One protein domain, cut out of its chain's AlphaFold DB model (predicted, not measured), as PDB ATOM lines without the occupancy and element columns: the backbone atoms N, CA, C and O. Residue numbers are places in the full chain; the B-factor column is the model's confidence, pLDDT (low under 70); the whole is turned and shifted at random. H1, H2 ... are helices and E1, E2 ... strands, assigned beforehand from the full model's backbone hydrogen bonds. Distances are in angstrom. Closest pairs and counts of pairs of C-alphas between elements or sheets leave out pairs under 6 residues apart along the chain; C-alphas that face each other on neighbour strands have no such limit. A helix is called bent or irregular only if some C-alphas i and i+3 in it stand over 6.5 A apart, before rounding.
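This is residues 29 to 111 and 168 to 191 of the 199 residues of an uncharacterized protein of Haemonchus contortus (UniProt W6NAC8). Four helices that cross one another, H1, H3, H2 and H5, make the body, touching in a ring in that order. Strand E1 and the small helix H4 lie at one end of the longest axis, and the loop of residues 48 to 64 lies at the other. The printed part has 107 residues, in the order E1, H1, H2, H3, H4, H5, and is mostly helix. It is compact, with a radius of gyration of the C-alphas of 13.8 A and spans of 39 by 32 by 23 A.

E1 is residues 30 to 34, from C-alpha 30 at (29.897, -11.425, -51.648). H1 is residues 36 to 47, 16.1 A long. H2 is residues 65 to 80, 21.9 A long. H3 is residues 89 to 94 and H4 residues 103 to 109. H5, residues 173 to 189 and 22.9 A long, ends at C-alpha 189 at (31.693, -9.128, -37.624). H4 and H5 are irregular: C-alphas 105 and 108 are 8.1 A apart, C-alphas 182 and 185 8.2 A. H5 has a kink of 70 degrees near residue 183.

E1 pairs with no named strand and meets H1 only through their tight link. H1 touches H3, closest at the C-alphas of Phe 40 and Leu 94, 5.7 A, opposite ways at 36 degrees, only just a steep tilt. With residues 36 to 37 alone H1 touches H5, closest at the C-alphas of Pro 36 and Phe 183, 6.4 A. H2 touches H3 with residues 72 to 76 alone, closest at the C-alphas of Thr 72 and Leu 91, 5.6 A. H5, with residues 175 to 182 alone, touches H2 at a steep tilt of 42 degrees, the same way; the C-alphas of Leu 73 and Ile 182 are closest, 5.8 A. H4 touches no helix, and E1 and H4 are only just apart, closest 8.2 A. Every O i to N i+4 pair is within hydrogen-bond range in H1, H2 and H3, against 11 of 13 in H5 and 1 of 3 in H4, where 2 of 4 O i to N i+3 pairs are.

The C-alphas farthest apart, Gly 51 and Glu 108, are 40.3 A apart. Residues 112 to 167 are not printed, and C-alphas 111 and 168 stand 32.3 A apart across the cut. The link H1 to H2 is long. Residues 50 to 56 have pLDDT under 70; the mean of the printed part is 89.6.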
ATOM      1  N   ASN A  29      26.280 -14.251 -53.010       91.69
ATOM      2  CA  ASN A  29      26.532 -12.882 -52.560       91.69
ATOM      3  C   ASN A  29      27.929 -12.817 -51.969       91.69
ATOM      4  O   ASN A  29      28.318 -13.670 -51.169       91.69
ATOM      5  N   PHE A  30      28.648 -11.760 -52.302       93.94
ATOM      6  CA  PHE A  30      29.897 -11.425 -51.648       93.94
ATOM      7  C   PHE A  30      29.948  -9.928 -51.374       93.94
ATOM      8  O   PHE A  30      29.183  -9.141 -51.933       93.94
ATOM      9  N   VAL A  31      30.843  -9.548 -50.479       92.50
ATOM     10  CA  VAL A  31      31.046  -8.164 -50.066       92.50
ATOM     11  C   VAL A  31      32.522  -7.939 -49.802       92.50
ATOM     12  O   VAL A  31      33.193  -8.765 -49.183       92.50
ATOM     13  N   MET A  32      33.027  -6.810 -50.284       92.88
ATOM     14  CA  MET A  32      34.381  -6.372 -49.981       92.88
ATOM     15  C   MET A  32      34.366  -5.620 -48.653       92.88
ATOM     16  O   MET A  32      33.782  -4.541 -48.555       92.88
ATOM     17  N   VAL A  33      34.994  -6.191 -47.632       94.50
ATOM     18  CA  VAL A  33      35.176  -5.563 -46.318       94.50
ATOM     19  C   VAL A  33      36.596  -5.033 -46.202       94.50
ATOM     20  O   VAL A  33      37.532  -5.625 -46.739       94.50
ATOM     21  N   ARG A  34      36.759  -3.897 -45.529       93.00
ATOM     22  CA  ARG A  34      38.054  -3.225 -45.358       93.00
ATOM     23  C   ARG A  34      38.397  -3.127 -43.883       93.00
ATOM     24  O   ARG A  34      37.491  -3.019 -43.059       93.00
ATOM     25  N   GLU A  35      39.690  -3.132 -43.570       94.12
ATOM     26  CA  GLU A  35      40.140  -2.876 -42.201       94.12
ATOM     27  C   GLU A  35      39.613  -1.491 -41.757       94.12
ATOM     28  O   GLU A  35      39.704  -0.535 -42.542       94.12
ATOM     29  N   PRO A  36      38.985  -1.366 -40.569       95.38
ATOM     30  CA  PRO A  36      38.270  -0.143 -40.205       95.38
ATOM     31  C   PRO A  36      39.108   1.141 -40.183       95.38
ATOM     32  O   PRO A  36      38.616   2.180 -40.630       95.38
ATOM     33  N   ALA A  37      40.359   1.100 -39.719       93.50
ATOM     34  CA  ALA A  37      41.244   2.263 -39.727       93.50
ATOM     35  C   ALA A  37      41.635   2.663 -41.160       93.50
ATOM     36  O   ALA A  37      41.572   3.845 -41.509       93.50
ATOM     37  N   GLU A  38      41.961   1.696 -42.020       91.19
ATOM     38  CA  GLU A  38      42.266   1.933 -43.436       91.19
ATOM     39  C   GLU A  38      41.052   2.506 -44.190       91.19
ATOM     40  O   GLU A  38      41.175   3.449 -44.984       91.19
ATOM     41  N   ARG A  39      39.854   1.968 -43.919       92.12
ATOM     42  CA  ARG A  39      38.592   2.462 -44.482       92.12
ATOM     43  C   ARG A  39      38.316   3.891 -44.035       92.12
ATOM     44  O   ARG A  39      38.026   4.731 -44.887       92.12
ATOM     45  N   PHE A  40      38.423   4.165 -42.733       94.06
ATOM     46  CA  PHE A  40      38.239   5.507 -42.187       94.06
ATOM     47  C   PHE A  40      39.207   6.494 -42.834       94.06
ATOM     48  O   PHE A  40      38.764   7.518 -43.343       94.06
ATOM     49  N   LEU A  41      40.505   6.177 -42.875       91.69
ATOM     50  CA  LEU A  41      41.510   7.065 -43.452       91.69
ATOM     51  C   LEU A  41      41.216   7.346 -44.929       91.69
ATOM     52  O   LEU A  41      41.252   8.492 -45.362       91.69
ATOM     53  N   SER A  42      40.858   6.320 -45.701       87.31
ATOM     54  CA  SER A  42      40.462   6.480 -47.103       87.31
ATOM     55  C   SER A  42      39.249   7.403 -47.263       87.31
ATOM     56  O   SER A  42      39.259   8.266 -48.141       87.31
ATOM     57  N   GLY A  43      38.221   7.242 -46.425       89.19
ATOM     58  CA  GLY A  43      37.045   8.111 -46.418       89.19
ATOM     59  C   GLY A  43      37.389   9.537 -45.993       89.19
ATOM     60  O   GLY A  43      36.973  10.492 -46.640       89.19
ATOM     61  N   PHE A  44      38.217   9.697 -44.962       90.75
ATOM     62  CA  PHE A  44      38.688  10.993 -44.486       90.75
ATOM     63  C   PHE A  44      39.477  11.727 -45.573       90.75
ATOM     64  O   PHE A  44      39.227  12.897 -45.834       90.75
ATOM     65  N   MET A  45      40.378  11.044 -46.277       86.50
ATOM     66  CA  MET A  45      41.137  11.660 -47.365       86.50
ATOM     67  C   MET A  45      40.249  12.083 -48.545       86.50
ATOM     68  O   MET A  45      40.546  13.057 -49.238       86.50
ATOM     69  N   TYR A  46      39.149  11.371 -48.781       83.69
ATOM     70  CA  TYR A  46      38.166  11.762 -49.788       83.69
ATOM     71  C   TYR A  46      37.348  12.983 -49.341       83.69
ATOM     72  O   TYR A  46      37.204  13.933 -50.102       83.69
ATOM     73  N   MET A  47      36.871  12.978 -48.096       83.69
ATOM     74  CA  MET A  47      35.879  13.931 -47.589       83.69
ATOM     75  C   MET A  47      36.469  15.199 -46.964       83.69
ATOM     76  O   MET A  47      35.857  16.262 -47.001       83.69
ATOM     77  N   CYS A  48      37.634  15.070 -46.338       87.06
ATOM     78  CA  CYS A  48      38.150  16.002 -45.338       87.06
ATOM     79  C   CYS A  48      39.592  16.447 -45.594       87.06
ATOM     80  O   CYS A  48      40.109  17.278 -44.847       87.06
ATOM     81  N   SER A  49      40.253  15.924 -46.630       80.69
ATOM     82  CA  SER A  49      41.582  16.397 -47.024       80.69
ATOM     83  C   SER A  49      41.501  17.850 -47.514       80.69
ATOM     84  O   SER A  49      40.609  18.169 -48.311       80.69
ATOM     85  N   PRO A  50      42.422  18.730 -47.083       69.25
ATOM     86  CA  PRO A  50      42.573  20.071 -47.634       69.25
ATOM     87  C   PRO A  50      42.503  20.093 -49.173       69.25
ATOM     88  O   PRO A  50      43.318  19.486 -49.861       69.25
ATOM     89  N   GLY A  51      41.508  20.793 -49.727       64.75
ATOM     90  CA  GLY A  51      41.350  20.971 -51.177       64.75
ATOM     91  C   GLY A  51      40.442  19.970 -51.908       64.75
ATOM     92  O   GLY A  51      40.259  20.133 -53.111       64.75
ATOM     93  N   ASN A  52      39.840  18.983 -51.227       60.50
ATOM     94  CA  ASN A  52      38.922  18.005 -51.845       60.50
ATOM     95  C   ASN A  52      37.412  18.337 -51.709       60.50
ATOM     96  O   ASN A  52      36.583  17.587 -52.220       60.50
ATOM     97  N   GLY A  53      37.030  19.463 -51.098       53.78
ATOM     98  CA  GLY A  53      35.630  19.909 -51.012       53.78
ATOM     99  C   GLY A  53      35.452  21.158 -50.146       53.78
ATOM    100  O   GLY A  53      36.367  21.545 -49.418       53.78
ATOM    101  N   GLU A  54      34.290  21.815 -50.231       57.78
ATOM    102  CA  GLU A  54      33.920  22.888 -49.296       57.78
ATOM    103  C   GLU A  54      33.954  22.364 -47.851       57.78
ATOM    104  O   GLU A  54      33.526  21.244 -47.577       57.78
ATOM    105  N   ASN A  55      34.405  23.192 -46.900       59.94
ATOM    106  CA  ASN A  55      34.487  22.848 -45.471       59.94
ATOM    107  C   ASN A  55      33.143  22.348 -44.880       59.94
ATOM    108  O   ASN A  55      33.117  21.660 -43.860       59.94
ATOM    109  N   SER A  56      32.025  22.666 -45.544       64.25
ATOM    110  CA  SER A  56      30.674  22.181 -45.245       64.25
ATOM    111  C   SER A  56      30.543  20.655 -45.351       64.25
ATOM    112  O   SER A  56      29.866  20.047 -44.525       64.25
ATOM    113  N   VAL A  57      31.226  20.021 -46.309       78.19
ATOM    114  CA  VAL A  57      31.150  18.576 -46.585       78.19
ATOM    115  C   VAL A  57      31.799  17.744 -45.472       78.19
ATOM    116  O   VAL A  57      31.319  16.658 -45.151       78.19
ATOM    117  N   CYS A  58      32.850  18.279 -44.845       86.06
ATOM    118  CA  CYS A  58      33.525  17.674 -43.695       86.06
ATOM    119  C   CYS A  58      32.998  18.205 -42.342       86.06
ATOM    120  O   CYS A  58      33.655  18.059 -41.314       86.06
ATOM    121  N   GLU A  59      31.838  18.871 -42.319       88.25
ATOM    122  CA  GLU A  59      31.223  19.404 -41.090       88.25
ATOM    123  C   GLU A  59      32.173  20.287 -40.246       88.25
ATOM    124  O   GLU A  59      32.124  20.295 -39.014       88.25
ATOM    125  N   GLY A  60      33.064  21.037 -40.906       89.06
ATOM    126  CA  GLY A  60      34.052  21.898 -40.247       89.06
ATOM    127  C   GLY A  60      35.322  21.195 -39.749       89.06
ATOM    128  O   GLY A  60      36.133  21.841 -39.091       89.06
ATOM    129  N   CYS A  61      35.518  19.907 -40.053       91.12
ATOM    130  CA  CYS A  61      36.672  19.111 -39.613       91.12
ATOM    131  C   CYS A  61      37.773  18.948 -40.681       91.12
ATOM    132  O   CYS A  61      38.557  17.998 -40.620       91.12
ATOM    133  N   ALA A  62      37.836  19.832 -41.685       89.81
ATOM    134  CA  ALA A  62      38.828  19.726 -42.754       89.81
ATOM    135  C   ALA A  62      40.263  19.685 -42.187       89.81
ATOM    136  O   ALA A  62      40.673  20.561 -41.428       89.81
ATOM    137  N   GLY A  63      41.026  18.652 -42.551       87.94
ATOM    138  CA  GLY A  63      42.393  18.425 -42.077       87.94
ATOM    139  C   GLY A  63      42.532  17.939 -40.625       87.94
ATOM    140  O   GLY A  63      43.659  17.717 -40.187       87.94
ATOM    141  N   ASP A  64      41.435  17.719 -39.888       92.19
ATOM    142  CA  ASP A  64      41.459  17.273 -38.488       92.19
ATOM    143  C   ASP A  64      40.761  15.911 -38.302       92.19
ATOM    144  O   ASP A  64      39.535  15.801 -38.201       92.19
ATOM    145  N   ILE A  65      41.574  14.853 -38.194       93.88
ATOM    146  CA  ILE A  65      41.116  13.472 -37.959       93.88
ATOM    147  C   ILE A  65      40.356  13.334 -36.638       93.88
ATOM    148  O   ILE A  65      39.341  12.637 -36.582       93.88
ATOM    149  N   LYS A  66      40.822  13.982 -35.563       96.06
ATOM    150  CA  LYS A  66      40.189  13.855 -34.243       96.06
ATOM    151  C   LYS A  66      38.824  14.533 -34.248       96.06
ATOM    152  O   LYS A  66      37.876  13.980 -33.690       96.06
ATOM    153  N   CYS A  67      38.703  15.687 -34.904       95.19
ATOM    154  CA  CYS A  67      37.419  16.345 -35.139       95.19
ATOM    155  C   CYS A  67      36.463  15.422 -35.910       95.19
ATOM    156  O   CYS A  67      35.371  15.137 -35.414       95.19
ATOM    157  N   ALA A  68      36.894  14.884 -37.058       94.81
ATOM    158  CA  ALA A  68      36.060  14.027 -37.901       94.81
ATOM    159  C   ALA A  68      35.593  12.756 -37.168       94.81
ATOM    160  O   ALA A  68      34.421  12.387 -37.251       94.81
ATOM    161  N   LEU A  69      36.471  12.117 -36.387       96.50
ATOM    162  CA  LEU A  69      36.120  10.958 -35.561       96.50
ATOM    163  C   LEU A  69      35.109  11.308 -34.471       96.50
ATOM    164  O   LEU A  69      34.132  10.586 -34.287       96.50
ATOM    165  N   ARG A  70      35.315  12.410 -33.742       96.75
ATOM    166  CA  ARG A  70      34.390  12.824 -32.675       96.75
ATOM    167  C   ARG A  70      33.008  13.163 -33.236       96.75
ATOM    168  O   ARG A  70      32.021  12.718 -32.656       96.75
ATOM    169  N   ARG A  71      32.939  13.869 -34.371       95.06
ATOM    170  CA  ARG A  71      31.679  14.149 -35.082       95.06
ATOM    171  C   ARG A  71      30.999  12.879 -35.560       95.06
ATOM    172  O   ARG A  71      29.820  12.683 -35.286       95.06
ATOM    173  N   THR A  72      31.755  11.976 -36.181       95.44
ATOM    174  CA  THR A  72      31.225  10.681 -36.624       95.44
ATOM    175  C   THR A  72      30.673   9.891 -35.438       95.44
ATOM    176  O   THR A  72      29.546   9.421 -35.508       95.44
ATOM    177  N   LEU A  73      31.393   9.813 -34.313       96.19
ATOM    178  CA  LEU A  73      30.925   9.125 -33.107       96.19
ATOM    179  C   LEU A  73      29.657   9.763 -32.512       96.19
ATOM    180  O   LEU A  73      28.756   9.044 -32.078       96.19
ATOM    181  N   GLU A  74      29.589  11.094 -32.461       95.69
ATOM    182  CA  GLU A  74      28.411  11.838 -32.004       95.69
ATOM    183  C   GLU A  74      27.188  11.510 -32.874       95.69
ATOM    184  O   GLU A  74      26.157  11.068 -32.354       95.69
ATOM    185  N   SER A  75      27.328  11.640 -34.194       94.50
ATOM    186  CA  SER A  75      26.273  11.348 -35.166       94.50
ATOM    187  C   SER A  75      25.877   9.871 -35.152       94.50
ATOM    188  O   SER A  75      24.689   9.562 -35.123       94.50
ATOM    189  N   SER A  76      26.841   8.951 -35.058       94.25
ATOM    190  CA  SER A  76      26.594   7.513 -34.907       94.25
ATOM    191  C   SER A  76      25.736   7.211 -33.679       94.25
ATOM    192  O   SER A  76      24.766   6.464 -33.774       94.25
ATOM    193  N   ARG A  77      26.052   7.800 -32.520       95.00
ATOM    194  CA  ARG A  77      25.286   7.574 -31.284       95.00
ATOM    195  C   ARG A  77      23.856   8.088 -31.391       95.00
ATOM    196  O   ARG A  77      22.935   7.390 -30.982       95.00
ATOM    197  N   ARG A  78      23.672   9.285 -31.952       95.69
ATOM    198  CA  ARG A  78      22.344   9.865 -32.187       95.69
ATOM    199  C   ARG A  78      21.529   9.013 -33.160       95.69
ATOM    200  O   ARG A  78      20.398   8.651 -32.846       95.69
ATOM    201  N   PHE A  79      22.132   8.619 -34.281       93.38
ATOM    202  CA  PHE A  79      21.493   7.764 -35.279       93.38
ATOM    203  C   PHE A  79      21.075   6.414 -34.685       93.38
ATOM    204  O   PHE A  79      19.927   6.001 -34.833       93.38
ATOM    205  N   ALA A  80      21.964   5.765 -33.926       91.19
ATOM    206  CA  ALA A  80      21.667   4.512 -33.233       91.19
ATOM    207  C   ALA A  80      20.562   4.654 -32.167       91.19
ATOM    208  O   ALA A  80      19.846   3.693 -31.898       91.19
ATOM    209  N   ALA A  81      20.391   5.847 -31.588       94.88
ATOM    210  CA  ALA A  81      19.300   6.167 -30.667       94.88
ATOM    211  C   ALA A  81      17.966   6.500 -31.372       94.88
ATOM    212  O   ALA A  81      16.983   6.802 -30.699       94.88
ATOM    213  N   GLY A  82      17.913   6.436 -32.707       93.50
ATOM    214  CA  GLY A  82      16.705   6.670 -33.504       93.50
ATOM    215  C   GLY A  82      16.563   8.088 -34.061       93.50
ATOM    216  O   GLY A  82      15.569   8.379 -34.727       93.50
ATOM    217  N   ASP A  83      17.541   8.970 -33.840       94.75
ATOM    218  CA  ASP A  83      17.561  10.293 -34.464       94.75
ATOM    219  C   ASP A  83      18.040  10.191 -35.920       94.75
ATOM    220  O   ASP A  83      19.230  10.289 -36.225       94.75
ATOM    221  N   LEU A  84      17.089  10.014 -36.837       89.00
ATOM    222  CA  LEU A  84      17.371   9.911 -38.270       89.00
ATOM    223  C   LEU A  84      17.978  11.195 -38.861       89.00
ATOM    224  O   LEU A  84      18.620  11.129 -39.907       89.00
ATOM    225  N   THR A  85      17.839  12.350 -38.195       89.50
ATOM    226  CA  THR A  85      18.452  13.612 -38.651       89.50
ATOM    227  C   THR A  85      19.967  13.633 -38.455       89.50
ATOM    228  O   THR A  85      20.657  14.433 -39.081       89.50
ATOM    229  N   ALA A  86      20.502  12.725 -37.633       89.44
ATOM    230  CA  ALA A  86      21.937  12.527 -37.473       89.44
ATOM    231  C   ALA A  86      22.585  11.797 -38.665       89.44
ATOM    232  O   ALA A  86      23.810  11.702 -38.734       89.44
ATOM    233  N   SER A  87      21.785  11.288 -39.610       86.31
ATOM    234  CA  SER A  87      22.290  10.745 -40.869       86.31
ATOM    235  C   SER A  87      22.833  11.871 -41.747       86.31
ATOM    236  O   SER A  87      22.084  12.524 -42.473       86.31
ATOM    237  N   SER A  88      24.147  12.079 -41.703       85.81
ATOM    238  CA  SER A  88      24.840  13.055 -42.536       85.81
ATOM    239  C   SER A  88      25.645  12.398 -43.653       85.81
ATOM    240  O   SER A  88      25.944  11.202 -43.630       85.81
ATOM    241  N   TYR A  89      26.032  13.204 -44.642       83.88
ATOM    242  CA  TYR A  89      26.928  12.762 -45.707       83.88
ATOM    243  C   TYR A  89      28.291  12.316 -45.143       83.88
ATOM    244  O   TYR A  89      28.855  11.332 -45.622       83.88
ATOM    245  N   LEU A  90      28.772  12.961 -44.069       86.94
ATOM    246  CA  LEU A  90      29.975  12.550 -43.344       86.94
ATOM    247  C   LEU A  90      29.791  11.184 -42.674       86.94
ATOM    248  O   LEU A  90      30.618  10.300 -42.879       86.94
ATOM    249  N   LEU A  91      28.694  10.976 -41.931       90.56
ATOM    250  CA  LEU A  91      28.398   9.685 -41.298       90.56
ATOM    251  C   LEU A  91      28.252   8.566 -42.336       90.56
ATOM    252  O   LEU A  91      28.706   7.454 -42.098       90.56
ATOM    253  N   TRP A  92      27.672   8.843 -43.501       87.38
ATOM    254  CA  TRP A  92      27.540   7.839 -44.558       87.38
ATOM    255  C   TRP A  92      28.897   7.397 -45.133       87.38
ATOM    256  O   TRP A  92      29.061   6.234 -45.489       87.38
ATOM    257  N   HIS A  93      29.891   8.294 -45.183       88.56
ATOM    258  CA  HIS A  93      31.238   7.983 -45.682       88.56
ATOM    259  C   HIS A  93      32.180   7.440 -44.601       88.56
ATOM    260  O   HIS A  93      33.018   6.585 -44.891       88.56
ATOM    261  N   LEU A  94      32.072   7.945 -43.370       92.81
ATOM    262  CA  LEU A  94      32.996   7.647 -42.271       92.81
ATOM    263  C   LEU A  94      32.410   6.706 -41.217       92.81
ATOM    264  O   LEU A  94      33.150   6.233 -40.367       92.81
ATOM    265  N   GLY A  95      31.110   6.427 -41.240       93.25
ATOM    266  CA  GLY A  95      30.450   5.533 -40.290       93.25
ATOM    267  C   GLY A  95      30.721   4.050 -40.560       93.25
ATOM    268  O   GLY A  95      31.349   3.717 -41.571       93.25
ATOM    269  N   PRO A  96      30.264   3.151 -39.673       94.12
ATOM    270  CA  PRO A  96      30.514   1.713 -39.772       94.12
ATOM    271  C   PRO A  96      30.021   1.097 -41.080       94.12
ATOM    272  O   PRO A  96      28.905   1.364 -41.530       94.12
ATOM    273  N   GLN A  97      30.836   0.231 -41.684       92.44
ATOM    274  CA  GLN A  97      30.465  -0.460 -42.915       92.44
ATOM    275  C   GLN A  97      29.276  -1.406 -42.683       92.44
ATOM    276  O   GLN A  97      28.441  -1.569 -43.576       92.44
ATOM    277  N   ASN A  98      29.154  -1.994 -41.488       91.62
ATOM    278  CA  ASN A  98      28.064  -2.908 -41.162       91.62
ATOM    279  C   ASN A  98      26.667  -2.274 -41.061       91.62
ATOM    280  O   ASN A  98      25.681  -3.012 -40.986       91.62
ATOM    281  N   TRP A  99      26.562  -0.943 -41.076       90.12
ATOM    282  CA  TRP A  99      25.281  -0.230 -41.009       90.12
ATOM    283  C   TRP A  99      24.583  -0.096 -42.365       90.12
ATOM    284  O   TRP A  99      23.399   0.233 -42.416       90.12
ATOM    285  N   HIS A 100      25.279  -0.361 -43.470       85.44
ATOM    286  CA  HIS A 100      24.694  -0.253 -44.804       85.44
ATOM    287  C   HIS A 100      23.886  -1.505 -45.183       85.44
ATOM    288  O   HIS A 100      24.211  -2.612 -44.768       85.44
ATOM    289  N   CYS A 101      22.847  -1.337 -46.007       75.50
ATOM    290  CA  CYS A 101      22.122  -2.415 -46.705       75.50
ATOM    291  C   CYS A 101      21.584  -3.568 -45.827       75.50
ATOM    292  O   CYS A 101      21.541  -4.712 -46.280       75.50
ATOM    293  N   ASP A 102      21.188  -3.291 -44.578       77.44
ATOM    294  CA  ASP A 102      20.795  -4.312 -43.588       77.44
ATOM    295  C   ASP A 102      21.874  -5.392 -43.370       77.44
ATOM    296  O   ASP A 102      21.566  -6.545 -43.048       77.44
ATOM    297  N   PHE A 103      23.149  -5.041 -43.568       83.06
ATOM    298  CA  PHE A 103      24.235  -6.009 -43.678       83.06
ATOM    299  C   PHE A 103      24.413  -6.839 -42.409       83.06
ATOM    300  O   PHE A 103      24.494  -8.063 -42.491       83.06
ATOM    301  N   GLN A 104      24.337  -6.214 -41.228       81.50
ATOM    302  CA  GLN A 104      24.398  -6.923 -39.944       81.50
ATOM    303  C   GLN A 104      23.379  -8.074 -39.840       81.50
ATOM    304  O   GLN A 104      23.688  -9.108 -39.257       81.50
ATOM    305  N   ARG A 105      22.170  -7.916 -40.398       86.19
ATOM    306  CA  ARG A 105      21.088  -8.916 -40.300       86.19
ATOM    307  C   ARG A 105      21.163 -10.008 -41.361       86.19
ATOM    308  O   ARG A 105      20.401 -10.961 -41.289       86.19
ATOM    309  N   ASN A 106      22.016  -9.834 -42.366       89.50
ATOM    310  CA  ASN A 106      22.104 -10.730 -43.514       89.50
ATOM    311  C   ASN A 106      23.529 -11.255 -43.725       89.50
ATOM    312  O   ASN A 106      23.777 -11.896 -44.739       89.50
ATOM    313  N   LEU A 107      24.455 -10.989 -42.797       90.44
ATOM    314  CA  LEU A 107      25.887 -11.271 -42.924       90.44
ATOM    315  C   LEU A 107      26.179 -12.733 -43.285       90.44
ATOM    316  O   LEU A 107      27.018 -12.999 -44.138       90.44
ATOM    317  N   GLU A 108      25.438 -13.669 -42.692       91.50
ATOM    318  CA  GLU A 108      25.522 -15.114 -42.958       91.50
ATOM    319  C   GLU A 108      25.286 -15.504 -44.425       91.50
ATOM    320  O   GLU A 108      25.665 -16.592 -44.854       91.50
ATOM    321  N   HIS A 109      24.663 -14.623 -45.205       91.62
ATOM    322  CA  HIS A 109      24.387 -14.840 -46.617       91.62
ATOM    323  C   HIS A 109      25.466 -14.283 -47.551       91.62
ATOM    324  O   HIS A 109      25.330 -14.424 -48.770       91.62
ATOM    325  N   PHE A 110      26.509 -13.648 -47.010       92.75
ATOM    326  CA  PHE A 110      27.596 -13.050 -47.777       92.75
ATOM    327  C   PHE A 110      28.914 -13.783 -47.556       92.75
ATOM    328  O   PHE A 110      29.312 -14.093 -46.435       92.75
ATOM    329  N   LYS A 111      29.653 -13.973 -48.646       95.00
ATOM    330  CA  LYS A 111      31.078 -14.294 -48.596       95.00
ATOM    331  C   LYS A 111      31.871 -13.009 -48.372       95.00
ATOM    332  O   LYS A 111      31.736 -12.052 -49.136       95.00
ATOM    333  N   LYS A 168      50.438   8.754 -39.951       88.69
ATOM    334  CA  LYS A 168      51.078   8.997 -38.647       88.69
ATOM    335  C   LYS A 168      50.083   9.427 -37.562       88.69
ATOM    336  O   LYS A 168      50.262   9.076 -36.400       88.69
ATOM    337  N   HIS A 169      49.048  10.192 -37.909       90.50
ATOM    338  CA  HIS A 169      48.007  10.585 -36.952       90.50
ATOM    339  C   HIS A 169      47.133   9.400 -36.520       90.50
ATOM    340  O   HIS A 169      46.612   9.416 -35.407       90.50
ATOM    341  N   MET A 170      46.999   8.365 -37.355       92.19
ATOM    342  CA  MET A 170      46.265   7.141 -37.007       92.19
ATOM    343  C   MET A 170      46.947   6.336 -35.889       92.19
ATOM    344  O   MET A 170      46.288   5.547 -35.213       92.19
ATOM    345  N   GLU A 171      48.240   6.572 -35.642       91.56
ATOM    346  CA  GLU A 171      48.982   5.935 -34.550       91.56
ATOM    347  C   GLU A 171      48.688   6.527 -33.163       91.56
ATOM    348  O   GLU A 171      49.018   5.909 -32.148       91.56
ATOM    349  N   ASP A 172      48.042   7.695 -33.098       94.38
ATOM    350  CA  ASP A 172      47.650   8.344 -31.846       94.38
ATOM    351  C   ASP A 172      46.647   7.475 -31.057       94.38
ATOM    352  O   ASP A 172      45.643   6.994 -31.586       94.38
ATOM    353  N   ILE A 173      46.908   7.275 -29.761       94.12
ATOM    354  CA  ILE A 173      46.104   6.386 -28.909       94.12
ATOM    355  C   ILE A 173      44.644   6.837 -28.783       94.12
ATOM    356  O   ILE A 173      43.732   6.015 -28.688       94.12
ATOM    357  N   GLU A 174      44.393   8.145 -28.799       95.00
ATOM    358  CA  GLU A 174      43.044   8.693 -28.770       95.00
ATOM    359  C   GLU A 174      42.308   8.385 -30.075       95.00
ATOM    360  O   GLU A 174      41.138   8.000 -30.043       95.00
ATOM    361  N   VAL A 175      43.004   8.497 -31.210       96.00
ATOM    362  CA  VAL A 175      42.468   8.126 -32.525       96.00
ATOM    363  C   VAL A 175      42.099   6.646 -32.547       96.00
ATOM    364  O   VAL A 175      40.955   6.323 -32.858       96.00
ATOM    365  N   LYS A 176      42.995   5.755 -32.109       95.62
ATOM    366  CA  LYS A 176      42.711   4.311 -32.018       95.62
ATOM    367  C   LYS A 176      41.502   4.011 -31.128       95.62
ATOM    368  O   LYS A 176      40.610   3.267 -31.530       95.62
ATOM    369  N   ARG A 177      41.399   4.650 -29.958       96.19
ATOM    370  CA  ARG A 177      40.231   4.509 -29.065       96.19
ATOM    371  C   ARG A 177      38.929   4.969 -29.719       96.19
ATOM    372  O   ARG A 177      37.896   4.327 -29.536       96.19
ATOM    373  N   LEU A 178      38.949   6.086 -30.446       96.94
ATOM    374  CA  LEU A 178      37.777   6.584 -31.171       96.94
ATOM    375  C   LEU A 178      37.378   5.639 -32.307       96.94
ATOM    376  O   LEU A 178      36.192   5.344 -32.441       96.94
ATOM    377  N   LEU A 179      38.350   5.114 -33.059       96.62
ATOM    378  CA  LEU A 179      38.111   4.112 -34.097       96.62
ATOM    379  C   LEU A 179      37.425   2.878 -33.514       96.62
ATOM    380  O   LEU A 179      36.375   2.490 -34.013       96.62
ATOM    381  N   VAL A 180      37.929   2.312 -32.412       96.62
ATOM    382  CA  VAL A 180      37.267   1.154 -31.790       96.62
ATOM    383  C   VAL A 180      35.852   1.502 -31.326       96.62
ATOM    384  O   VAL A 180      34.931   0.727 -31.557       96.62
ATOM    385  N   LYS A 181      35.626   2.686 -30.742       95.94
ATOM    386  CA  LYS A 181      34.279   3.112 -30.310       95.94
ATOM    387  C   LYS A 181      33.269   3.203 -31.456       95.94
ATOM    388  O   LYS A 181      32.091   2.948 -31.222       95.94
ATOM    389  N   ILE A 182      33.705   3.594 -32.652       96.12
ATOM    390  CA  ILE A 182      32.839   3.704 -33.834       96.12
ATOM    391  C   ILE A 182      32.682   2.330 -34.499       96.12
ATOM    392  O   ILE A 182      31.567   1.911 -34.792       96.12
ATOM    393  N   PHE A 183      33.788   1.608 -34.688       96.38
ATOM    394  CA  PHE A 183      33.885   0.448 -35.575       96.38
ATOM    395  C   PHE A 183      33.980  -0.906 -34.865       96.38
ATOM    396  O   PHE A 183      34.270  -1.904 -35.518       96.38
ATOM    397  N   TYR A 184      33.739  -0.987 -33.552       95.75
ATOM    398  CA  TYR A 184      33.836  -2.241 -32.788       95.75
ATOM    399  C   TYR A 184      33.148  -3.423 -33.488       95.75
ATOM    400  O   TYR A 184      33.722  -4.501 -33.622       95.75
ATOM    401  N   TRP A 185      31.930  -3.206 -33.991       95.06
ATOM    402  CA  TRP A 185      31.183  -4.254 -34.678       95.06
ATOM    403  C   TRP A 185      31.747  -4.612 -36.051       95.06
ATOM    404  O   TRP A 185      31.634  -5.770 -36.428       95.06
ATOM    405  N   ASP A 186      32.385  -3.690 -36.770       95.81
ATOM    406  CA  ASP A 186      33.081  -4.032 -38.015       95.81
ATOM    407  C   ASP A 186      34.281  -4.945 -37.719       95.81
ATOM    408  O   ASP A 186      34.470  -5.946 -38.407       95.81
ATOM    409  N   TYR A 187      35.044  -4.665 -36.652       96.44
ATOM    410  CA  TYR A 187      36.140  -5.542 -36.219       96.44
ATOM    411  C   TYR A 187      35.643  -6.957 -35.902       96.44
ATOM    412  O   TYR A 187      36.181  -7.936 -36.420       96.44
ATOM    413  N   VAL A 188      34.582  -7.065 -35.098       94.94
ATOM    414  CA  VAL A 188      34.025  -8.355 -34.668       94.94
ATOM    415  C   VAL A 188      33.376  -9.111 -35.827       94.94
ATOM    416  O   VAL A 188      33.687 -10.279 -36.051       94.94
ATOM    417  N   LEU A 189      32.477  -8.468 -36.577       94.75
ATOM    418  CA  LEU A 189      31.693  -9.128 -37.624       94.75
ATOM    419  C   LEU A 189      32.549  -9.530 -38.825       94.75
ATOM    420  O   LEU A 189      32.256 -10.535 -39.469       94.75
ATOM    421  N   PHE A 190      33.597  -8.763 -39.132       94.81
ATOM    422  CA  PHE A 190      34.469  -9.042 -40.273       94.81
ATOM    423  C   PHE A 190      35.763  -9.743 -39.875       94.81
ATOM    424  O   PHE A 190      36.612  -9.966 -40.735       94.81
ATOM    425  N   ASN A 191      35.900 -10.141 -38.608       95.06
ATOM    426  CA  ASN A 191      37.053 -10.881 -38.102       95.06
ATOM    427  C   ASN A 191      38.390 -10.151 -38.351       95.06
ATOM    428  O   ASN A 191      39.367 -10.749 -38.804       95.06
TER     429      ASN A 191